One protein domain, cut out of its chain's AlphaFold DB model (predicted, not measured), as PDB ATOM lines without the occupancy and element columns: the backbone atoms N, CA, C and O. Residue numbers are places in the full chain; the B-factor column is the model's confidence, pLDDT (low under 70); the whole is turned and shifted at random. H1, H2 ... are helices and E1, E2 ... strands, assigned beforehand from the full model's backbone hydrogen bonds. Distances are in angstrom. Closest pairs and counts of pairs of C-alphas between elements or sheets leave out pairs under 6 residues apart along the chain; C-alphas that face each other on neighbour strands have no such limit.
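Overview. This is residues 223 to 238 and 245 to 297 of the 527 residues of the protein "Peptidyl-Lys metalloendopeptidase" of Symbiodinium microadriaticum (UniProt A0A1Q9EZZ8). There is little regular structure: a small two-stranded antiparallel sheet, E1 - E2, with most of the rest in loops, while H1 and H3 pack together and H4 follows directly on E2. The 69 printed residues, 27 in named elements, run H1 E1 H2 H3 E2 H4, class mixed. The whole is compact, radius of gyration of the C-alphas 11.2 A, spanning 38 by 26 by 22 A.

Arrangement. H1, residues 223 to 228, touches H3, residues 278 to 281; the closest C-alphas, of Ala 228 and Pro 278, are 5.2 A apart. E1, residues 256 to 259, is antiparallel to E2, residues 287 to 290, with N 257 and O 289 within hydrogen-bond range, 2.8 A. H2, residues 262 to 265, and H4, residues 291 to 295, are apart. Every O i to N i+4 pair is within range in H1 and H4; H2 and H3 are too short for one.

Along the chain. H1, 8.4 A long, begins at C-alpha (-43.000, -21.334, 8.801); E1 measures 9.1 A, H2 5.6 A, H3 5.1 A, E2 10.0 A; H4, 6.7 A, ends at (-27.899, -31.484, -13.433).

Size, cuts and confidence. Across the cut, C-alphas 238 and 245 are 16.0 A apart. The link H2 to H3 is long. Residues 237 to 238, 245 to 248, 265 to 271 and 295 to 297 have pLDDT under 70.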
ATOM      1  N   ASP A 223     -42.047 -20.249   9.008       92.50
ATOM      2  CA  ASP A 223     -43.000 -21.334   8.801       92.50
ATOM      3  C   ASP A 223     -43.749 -21.122   7.480       92.50
ATOM      4  O   ASP A 223     -43.819 -22.049   6.685       92.50
ATOM      5  N   ASP A 224     -44.108 -19.878   7.138       92.44
ATOM      6  CA  ASP A 224     -44.719 -19.550   5.836       92.44
ATOM      7  C   ASP A 224     -43.810 -19.930   4.649       92.44
ATOM      8  O   ASP A 224     -44.266 -20.460   3.637       92.44
ATOM      9  N   CYS A 225     -42.493 -19.719   4.776       94.00
ATOM     10  CA  CYS A 225     -41.531 -20.156   3.761       94.00
ATOM     11  C   CYS A 225     -41.473 -21.680   3.625       94.00
ATOM     12  O   CYS A 225     -41.344 -22.194   2.512       94.00
ATOM     13  N   PHE A 226     -41.496 -22.385   4.756       94.19
ATOM     14  CA  PHE A 226     -41.401 -23.839   4.797       94.19
ATOM     15  C   PHE A 226     -42.683 -24.502   4.281       94.19
ATOM     16  O   PHE A 226     -42.605 -25.473   3.529       94.19
ATOM     17  N   ASP A 227     -43.840 -23.948   4.634       93.31
ATOM     18  CA  ASP A 227     -45.155 -24.420   4.206       93.31
ATOM     19  C   ASP A 227     -45.372 -24.191   2.706       93.31
ATOM     20  O   ASP A 227     -45.931 -25.052   2.022       93.31
ATOM     21  N   ALA A 228     -44.872 -23.073   2.162       93.00
ATOM     22  CA  ALA A 228     -44.905 -22.815   0.725       93.00
ATOM     23  C   ALA A 228     -43.982 -23.760  -0.064       93.00
ATOM     24  O   ALA A 228     -44.363 -24.270  -1.119       93.00
ATOM     25  N   VAL A 229     -42.761 -24.001   0.428       94.56
ATOM     26  CA  VAL A 229     -41.782 -24.893  -0.207       94.56
ATOM     27  C   VAL A 229     -41.025 -25.674   0.871       94.56
ATOM     28  O   VAL A 229     -40.154 -25.104   1.542       94.56
ATOM     29  N   PRO A 230     -41.256 -26.995   1.000       94.62
ATOM     30  CA  PRO A 230     -40.583 -27.809   2.002       94.62
ATOM     31  C   PRO A 230     -39.057 -27.675   1.935       94.62
ATOM     32  O   PRO A 230     -38.434 -27.870   0.886       94.62
ATOM     33  N   GLY A 231     -38.459 -27.339   3.080       92.44
ATOM     34  CA  GLY A 231     -37.016 -27.142   3.237       92.44
ATOM     35  C   GLY A 231     -36.516 -25.716   2.988       92.44
ATOM     36  O   GLY A 231     -35.341 -25.448   3.242       92.44
ATOM     37  N   ALA A 232     -37.366 -24.790   2.539       95.38
ATOM     38  CA  ALA A 232     -36.995 -23.387   2.408       95.38
ATOM     39  C   ALA A 232     -36.928 -22.665   3.762       95.38
ATOM     40  O   ALA A 232     -37.458 -23.119   4.775       95.38
ATOM     41  N   GLN A 233     -36.224 -21.532   3.781       95.44
ATOM     42  CA  GLN A 233     -35.997 -20.737   4.984       95.44
ATOM     43  C   GLN A 233     -36.172 -19.250   4.692       95.44
ATOM     44  O   GLN A 233     -35.793 -18.757   3.622       95.44
ATOM     45  N   LEU A 234     -36.672 -18.514   5.684       92.81
ATOM     46  CA  LEU A 234     -36.716 -17.061   5.642       92.81
ATOM     47  C   LEU A 234     -35.287 -16.518   5.613       92.81
ATOM     48  O   LEU A 234     -34.427 -16.876   6.430       92.81
ATOM     49  N   ARG A 235     -35.003 -15.623   4.666       83.12
ATOM     50  CA  ARG A 235     -33.686 -14.999   4.574       83.12
ATOM     51  C   ARG A 235     -33.470 -14.067   5.771       83.12
ATOM     52  O   ARG A 235     -33.906 -12.924   5.764       83.12
ATOM     53  N   LYS A 236     -32.690 -14.522   6.752       74.62
ATOM     54  CA  LYS A 236     -32.059 -13.639   7.741       74.62
ATOM     55  C   LYS A 236     -30.949 -12.862   7.026       74.62
ATOM     56  O   LYS A 236     -29.904 -13.430   6.710       74.62
ATOM     57  N   THR A 237     -31.200 -11.616   6.646       65.62
ATOM     58  CA  THR A 237     -30.149 -10.730   6.128       65.62
ATOM     59  C   THR A 237     -29.215 -10.345   7.275       65.62
ATOM     60  O   THR A 237     -29.662  -9.986   8.361       65.62
ATOM     61  N   SER A 238     -27.905 -10.464   7.064       46.31
ATOM     62  CA  SER A 238     -26.893 -10.035   8.028       46.31
ATOM     63  C   SER A 238     -26.567  -8.550   7.834       46.31
ATOM     64  O   SER A 238     -26.038  -8.163   6.798       46.31
ATOM     65  N   PHE A 245     -37.856  -1.069   1.955       40.97
ATOM     66  CA  PHE A 245     -39.157  -1.722   1.893       40.97
ATOM     67  C   PHE A 245     -39.303  -2.371   0.511       40.97
ATOM     68  O   PHE A 245     -39.441  -1.660  -0.473       40.97
ATOM     69  N   SER A 246     -39.292  -3.705   0.435       46.00
ATOM     70  CA  SER A 246     -40.318  -4.512  -0.263       46.00
ATOM     71  C   SER A 246     -39.839  -5.951  -0.525       46.00
ATOM     72  O   SER A 246     -38.811  -6.219  -1.147       46.00
ATOM     73  N   GLY A 247     -40.609  -6.906   0.002       56.84
ATOM     74  CA  GLY A 247     -40.435  -8.347  -0.181       56.84
ATOM     75  C   GLY A 247     -39.463  -8.995   0.806       56.84
ATOM     76  O   GLY A 247     -38.255  -9.063   0.574       56.84
ATOM     77  N   ARG A 248     -39.980  -9.553   1.906       65.75
ATOM     78  CA  ARG A 248     -39.233 -10.536   2.706       65.75
ATOM     79  C   ARG A 248     -39.198 -11.843   1.911       65.75
ATOM     80  O   ARG A 248     -40.202 -12.528   1.814       65.75
ATOM     81  N   LYS A 249     -38.051 -12.157   1.304       83.31
ATOM     82  CA  LYS A 249     -37.907 -13.273   0.349       83.31
ATOM     83  C   LYS A 249     -37.554 -14.581   1.065       83.31
ATOM     84  O   LYS A 249     -36.622 -14.612   1.881       83.31
ATOM     85  N   CYS A 250     -38.247 -15.661   0.718       92.75
ATOM     86  CA  CYS A 250     -37.864 -17.016   1.101       92.75
ATOM     87  C   CYS A 250     -36.722 -17.504   0.203       92.75
ATOM     88  O   CYS A 250     -36.553 -17.042  -0.931       92.75
ATOM     89  N   LYS A 251     -35.889 -18.416   0.715       94.06
ATOM     90  CA  LYS A 251     -34.830 -19.039  -0.085       94.06
ATOM     91  C   LYS A 251     -34.616 -20.512   0.241       94.06
ATOM     92  O   LYS A 251     -34.687 -20.915   1.401       94.06
ATOM     93  N   CYS A 252     -34.239 -21.289  -0.766       95.25
ATOM     94  CA  CYS A 252     -33.723 -22.636  -0.581       95.25
ATOM     95  C   CYS A 252     -32.349 -22.622   0.133       95.25
ATOM     96  O   CYS A 252     -31.548 -21.687  -0.062       95.25
ATOM     97  N   PRO A 253     -32.029 -23.650   0.942       95.00
ATOM     98  CA  PRO A 253     -30.718 -23.835   1.562       95.00
ATOM     99  C   PRO A 253     -29.558 -23.776   0.558       95.00
ATOM    100  O   PRO A 253     -29.728 -23.944  -0.653       95.00
ATOM    101  N   LYS A 254     -28.346 -23.490   1.045       93.19
ATOM    102  CA  LYS A 254     -27.152 -23.447   0.186       93.19
ATOM    103  C   LYS A 254     -26.899 -24.828  -0.427       93.19
ATOM    104  O   LYS A 254     -26.958 -25.815   0.291       93.19
ATOM    105  N   GLY A 255     -26.623 -24.866  -1.732       92.44
ATOM    106  CA  GLY A 255     -26.441 -26.108  -2.491       92.44
ATOM    107  C   GLY A 255     -27.743 -26.757  -2.960       92.44
ATOM    108  O   GLY A 255     -27.697 -27.847  -3.516       92.44
ATOM    109  N   THR A 256     -28.893 -26.104  -2.754       94.50
ATOM    110  CA  THR A 256     -30.188 -26.569  -3.261       94.50
ATOM    111  C   THR A 256     -30.868 -25.499  -4.106       94.50
ATOM    112  O   THR A 256     -30.745 -24.310  -3.807       94.50
ATOM    113  N   VAL A 257     -31.608 -25.924  -5.129       93.25
ATOM    114  CA  VAL A 257     -32.400 -25.097  -6.044       93.25
ATOM    115  C   VAL A 257     -33.876 -25.474  -5.984       93.25
ATOM    116  O   VAL A 257     -34.244 -26.624  -5.743       93.25
ATOM    117  N   LEU A 258     -34.726 -24.483  -6.214       93.50
ATOM    118  CA  LEU A 258     -36.164 -24.626  -6.321       93.50
ATOM    119  C   LEU A 258     -36.504 -25.423  -7.584       93.50
ATOM    120  O   LEU A 258     -36.124 -25.069  -8.701       93.50
ATOM    121  N   THR A 259     -37.229 -26.519  -7.406       90.50
ATOM    122  CA  THR A 259     -37.648 -27.411  -8.489       90.50
ATOM    123  C   THR A 259     -39.097 -27.844  -8.301       90.50
ATOM    124  O   THR A 259     -39.656 -27.710  -7.217       90.50
ATOM    125  N   GLY A 260     -39.733 -28.328  -9.372       89.81
ATOM    126  CA  GLY A 260     -41.116 -28.805  -9.344       89.81
ATOM    127  C   GLY A 260     -41.859 -28.551 -10.657       89.81
ATOM    128  O   GLY A 260     -41.256 -28.518 -11.735       89.81
ATOM    129  N   GLY A 261     -43.186 -28.406 -10.567       82.25
ATOM    130  CA  GLY A 261     -44.075 -28.163 -11.711       82.25
ATOM    131  C   GLY A 261     -43.817 -26.835 -12.439       82.25
ATOM    132  O   GLY A 261     -42.984 -26.031 -12.032       82.25
ATOM    133  N   LYS A 262     -44.562 -26.575 -13.527       80.25
ATOM    134  CA  LYS A 262     -44.360 -25.387 -14.387       80.25
ATOM    135  C   LYS A 262     -44.368 -24.054 -13.617       80.25
ATOM    136  O   LYS A 262     -43.584 -23.179 -13.960       80.25
ATOM    137  N   ARG A 263     -45.176 -23.938 -12.555       80.56
ATOM    138  CA  ARG A 263     -45.246 -22.744 -11.687       80.56
ATOM    139  C   ARG A 263     -43.968 -22.490 -10.874       80.56
ATOM    140  O   ARG A 263     -43.630 -21.345 -10.633       80.56
ATOM    141  N   CYS A 264     -43.194 -23.528 -10.548       82.00
ATOM    142  CA  CYS A 264     -41.922 -23.372  -9.830       82.00
ATOM    143  C   CYS A 264     -40.829 -22.721 -10.692       82.00
ATOM    144  O   CYS A 264     -39.798 -22.315 -10.173       82.00
ATOM    145  N   ARG A 265     -41.022 -22.675 -12.021       69.44
ATOM    146  CA  ARG A 265     -40.078 -22.077 -12.981       69.44
ATOM    147  C   ARG A 265     -40.458 -20.653 -13.389       69.44
ATOM    148  O   ARG A 265     -39.676 -20.024 -14.090       69.44
ATOM    149  N   SER A 266     -41.649 -20.188 -13.009       53.44
ATOM    150  CA  SER A 266     -42.180 -18.879 -13.394       53.44
ATOM    151  C   SER A 266     -42.086 -17.834 -12.288       53.44
ATOM    152  O   SER A 266     -42.581 -16.733 -12.489       53.44
ATOM    153  N   SER A 267     -41.496 -18.152 -11.128       55.41
ATOM    154  CA  SER A 267     -41.276 -17.135 -10.096       55.41
ATOM    155  C   SER A 267     -40.358 -16.052 -10.657       55.41
ATOM    156  O   SER A 267     -39.358 -16.393 -11.297       55.41
ATOM    157  N   LYS A 268     -40.653 -14.786 -10.348       59.44
ATOM    158  CA  LYS A 268     -39.956 -13.543 -10.755       59.44
ATOM    159  C   LYS A 268     -38.413 -13.551 -10.599       59.44
ATOM    160  O   LYS A 268     -37.729 -12.644 -11.052       59.44
ATOM    161  N   TYR A 269     -37.845 -14.591  -9.989       61.03
ATOM    162  CA  TYR A 269     -36.426 -14.814  -9.700       61.03
ATOM    163  C   TYR A 269     -35.754 -15.836 -10.631       61.03
ATOM    164  O   TYR A 269     -34.976 -16.670 -10.172       61.03
ATOM    165  N   VAL A 270     -36.034 -15.798 -11.938       55.97
ATOM    166  CA  VAL A 270     -35.520 -16.779 -12.922       55.97
ATOM    167  C   VAL A 270     -33.992 -16.958 -12.846       55.97
ATOM    168  O   VAL A 270     -33.484 -18.069 -13.032       55.97
ATOM    169  N   GLU A 271     -33.264 -15.890 -12.523       61.25
ATOM    170  CA  GLU A 271     -31.801 -15.880 -12.422       61.25
ATOM    171  C   GLU A 271     -31.268 -16.489 -11.119       61.25
ATOM    172  O   GLU A 271     -30.223 -17.142 -11.117       61.25
ATOM    173  N   ASP A 272     -32.005 -16.357 -10.014       74.44
ATOM    174  CA  ASP A 272     -31.660 -16.966  -8.733       74.44
ATOM    175  C   ASP A 272     -32.665 -18.067  -8.420       74.44
ATOM    176  O   ASP A 272     -33.626 -17.875  -7.671       74.44
ATOM    177  N   ARG A 273     -32.383 -19.258  -8.966       83.94
ATOM    178  CA  ARG A 273     -33.163 -20.498  -8.798       83.94
ATOM    179  C   ARG A 273     -33.361 -20.931  -7.341       83.94
ATOM    180  O   ARG A 273     -33.828 -22.036  -7.096       83.94
ATOM    181  N   ARG A 274     -32.956 -20.130  -6.357       91.00
ATOM    182  CA  ARG A 274     -33.091 -20.404  -4.931       91.00
ATOM    183  C   ARG A 274     -34.056 -19.452  -4.237       91.00
ATOM    184  O   ARG A 274     -34.418 -19.767  -3.110       91.00
ATOM    185  N   LYS A 275     -34.448 -18.322  -4.834       91.88
ATOM    186  CA  LYS A 275     -35.310 -17.303  -4.205       91.88
ATOM    187  C   LYS A 275     -36.739 -17.384  -4.734       91.88
ATOM    188  O   LYS A 275     -36.939 -17.642  -5.913       91.88
ATOM    189  N   PHE A 276     -37.717 -17.138  -3.866       90.56
ATOM    190  CA  PHE A 276     -39.127 -17.093  -4.246       90.56
ATOM    191  C   PHE A 276     -39.972 -16.295  -3.246       90.56
ATOM    192  O   PHE A 276     -39.526 -16.006  -2.128       90.56
ATOM    193  N   ASP A 277     -41.186 -15.953  -3.673       90.50
ATOM    194  CA  ASP A 277     -42.243 -15.399  -2.832       90.50
ATOM    195  C   ASP A 277     -43.156 -16.541  -2.336       90.50
ATOM    196  O   ASP A 277     -43.631 -17.331  -3.163       90.50
ATOM    197  N   PRO A 278     -43.348 -16.720  -1.013       90.44
ATOM    198  CA  PRO A 278     -44.173 -17.806  -0.489       90.44
ATOM    199  C   PRO A 278     -45.642 -17.694  -0.914       90.44
ATOM    200  O   PRO A 278     -46.273 -18.733  -1.102       90.44
ATOM    201  N   ASP A 279     -46.170 -16.489  -1.147       89.31
ATOM    202  CA  ASP A 279     -47.572 -16.303  -1.537       89.31
ATOM    203  C   ASP A 279     -47.818 -16.759  -2.986       89.31
ATOM    204  O   ASP A 279     -48.860 -17.340  -3.295       89.31
ATOM    205  N   GLU A 280     -46.826 -16.600  -3.871       88.50
ATOM    206  CA  GLU A 280     -46.883 -17.096  -5.257       88.50
ATOM    207  C   GLU A 280     -46.808 -18.628  -5.345       88.50
ATOM    208  O   GLU A 280     -47.356 -19.241  -6.270       88.50
ATOM    209  N   LEU A 281     -46.081 -19.251  -4.411       89.19
ATOM    210  CA  LEU A 281     -45.771 -20.679  -4.452       89.19
ATOM    211  C   LEU A 281     -46.557 -21.521  -3.445       89.19
ATOM    212  O   LEU A 281     -46.483 -22.750  -3.512       89.19
ATOM    213  N   SER A 282     -47.365 -20.919  -2.576       83.75
ATOM    214  CA  SER A 282     -48.233 -21.667  -1.668       83.75
ATOM    215  C   SER A 282     -49.170 -22.607  -2.442       83.75
ATOM    216  O   SER A 282     -49.814 -22.238  -3.426       83.75
ATOM    217  N   GLY A 283     -49.184 -23.888  -2.059       84.75
ATOM    218  CA  GLY A 283     -49.948 -24.944  -2.741       84.75
ATOM    219  C   GLY A 283     -49.379 -25.398  -4.094       84.75
ATOM    220  O   GLY A 283     -49.900 -26.339  -4.708       84.75
ATOM    221  N   SER A 284     -48.293 -24.791  -4.574       79.12
ATOM    222  CA  SER A 284     -47.550 -25.309  -5.717       79.12
ATOM    223  C   SER A 284     -46.626 -26.434  -5.240       79.12
ATOM    224  O   SER A 284     -45.987 -26.340  -4.200       79.12
ATOM    225  N   ARG A 285     -46.588 -27.567  -5.956       92.44
ATOM    226  CA  ARG A 285     -45.773 -28.744  -5.583       92.44
ATOM    227  C   ARG A 285     -44.274 -28.503  -5.842       92.44
ATOM    228  O   ARG A 285     -43.658 -29.255  -6.600       92.44
ATOM    229  N   CYS A 286     -43.726 -27.416  -5.306       94.12
ATOM    230  CA  CYS A 286     -42.322 -27.045  -5.402       94.12
ATOM    231  C   CYS A 286     -41.537 -27.596  -4.209       94.12
ATOM    232  O   CYS A 286     -42.082 -27.800  -3.129       94.12
ATOM    233  N   PHE A 287     -40.248 -27.850  -4.406       94.75
ATOM    234  CA  PHE A 287     -39.340 -28.350  -3.377       94.75
ATOM    235  C   PHE A 287     -37.904 -27.905  -3.667       94.75
ATOM    236  O   PHE A 287     -37.507 -27.743  -4.827       94.75
ATOM    237  N   CYS A 288     -37.106 -27.724  -2.616       94.94
ATOM    238  CA  CYS A 288     -35.673 -27.478  -2.746       94.94
ATOM    239  C   CYS A 288     -34.940 -28.815  -2.957       94.94
ATOM    240  O   CYS A 288     -35.009 -29.692  -2.100       94.94
ATOM    241  N   ARG A 289     -34.237 -28.982  -4.083       94.31
ATOM    242  CA  ARG A 289     -33.398 -30.162  -4.383       94.31
ATOM    243  C   ARG A 289     -31.937 -29.795  -4.494       94.31
ATOM    244  O   ARG A 289     -31.635 -28.672  -4.879       94.31
ATOM    245  N   ALA A 290     -31.048 -30.735  -4.192       93.19
ATOM    246  CA  ALA A 290     -29.616 -30.517  -4.331       93.19
ATOM    247  C   ALA A 290     -29.246 -30.200  -5.796       93.19
ATOM    248  O   ALA A 290     -29.839 -30.726  -6.736       93.19
ATOM    249  N   GLU A 291     -28.332 -29.249  -6.001       87.25
ATOM    250  CA  GLU A 291     -27.972 -28.749  -7.340       87.25
ATOM    251  C   GLU A 291     -27.390 -29.834  -8.258       87.25
ATOM    252  O   GLU A 291     -27.567 -29.778  -9.478       87.25
ATOM    253  N   ASP A 292     -26.715 -30.822  -7.680       85.25
ATOM    254  CA  ASP A 292     -26.169 -31.994  -8.359       85.25
ATOM    255  C   ASP A 292     -27.268 -32.940  -8.868       85.25
ATOM    256  O   ASP A 292     -27.197 -33.366 -10.019       85.25
ATOM    257  N   GLU A 293     -28.348 -33.152  -8.108       80.69
ATOM    258  CA  GLU A 293     -29.504 -33.962  -8.541       80.69
ATOM    259  C   GLU A 293     -30.263 -33.359  -9.742       80.69
ATOM    260  O   GLU A 293     -30.937 -34.063 -10.500       80.69
ATOM    261  N   VAL A 294     -30.189 -32.037  -9.929       74.88
ATOM    262  CA  VAL A 294     -30.896 -31.326 -11.012       74.88
ATOM    263  C   VAL A 294     -30.097 -31.323 -12.315       74.88
ATOM    264  O   VAL A 294     -30.686 -31.239 -13.397       74.88
ATOM    265  N   ARG A 295     -28.765 -31.453 -12.245       62.44
ATOM    266  CA  ARG A 295     -27.899 -31.484 -13.433       62.44
ATOM    267  C   ARG A 295     -28.105 -32.727 -14.298       62.44
ATOM    268  O   ARG A 295     -27.885 -32.643 -15.501       62.44
ATOM    269  N   GLU A 296     -28.593 -33.829 -13.733       54.75
ATOM    270  CA  GLU A 296     -28.764 -35.093 -14.464       54.75
ATOM    271  C   GLU A 296     -30.027 -35.159 -15.350       54.75
ATOM    272  O   GLU A 296     -30.166 -36.091 -16.134       54.75
ATOM    273  N   ASN A 297     -30.934 -34.170 -15.293       49.06
ATOM    274  CA  ASN A 297     -32.237 -34.231 -15.983       49.06
ATOM    275  C   ASN A 297     -32.543 -33.055 -16.934       49.06
ATOM    276  O   ASN A 297     -33.701 -32.843 -17.306       49.06
TER     277      ASN A 297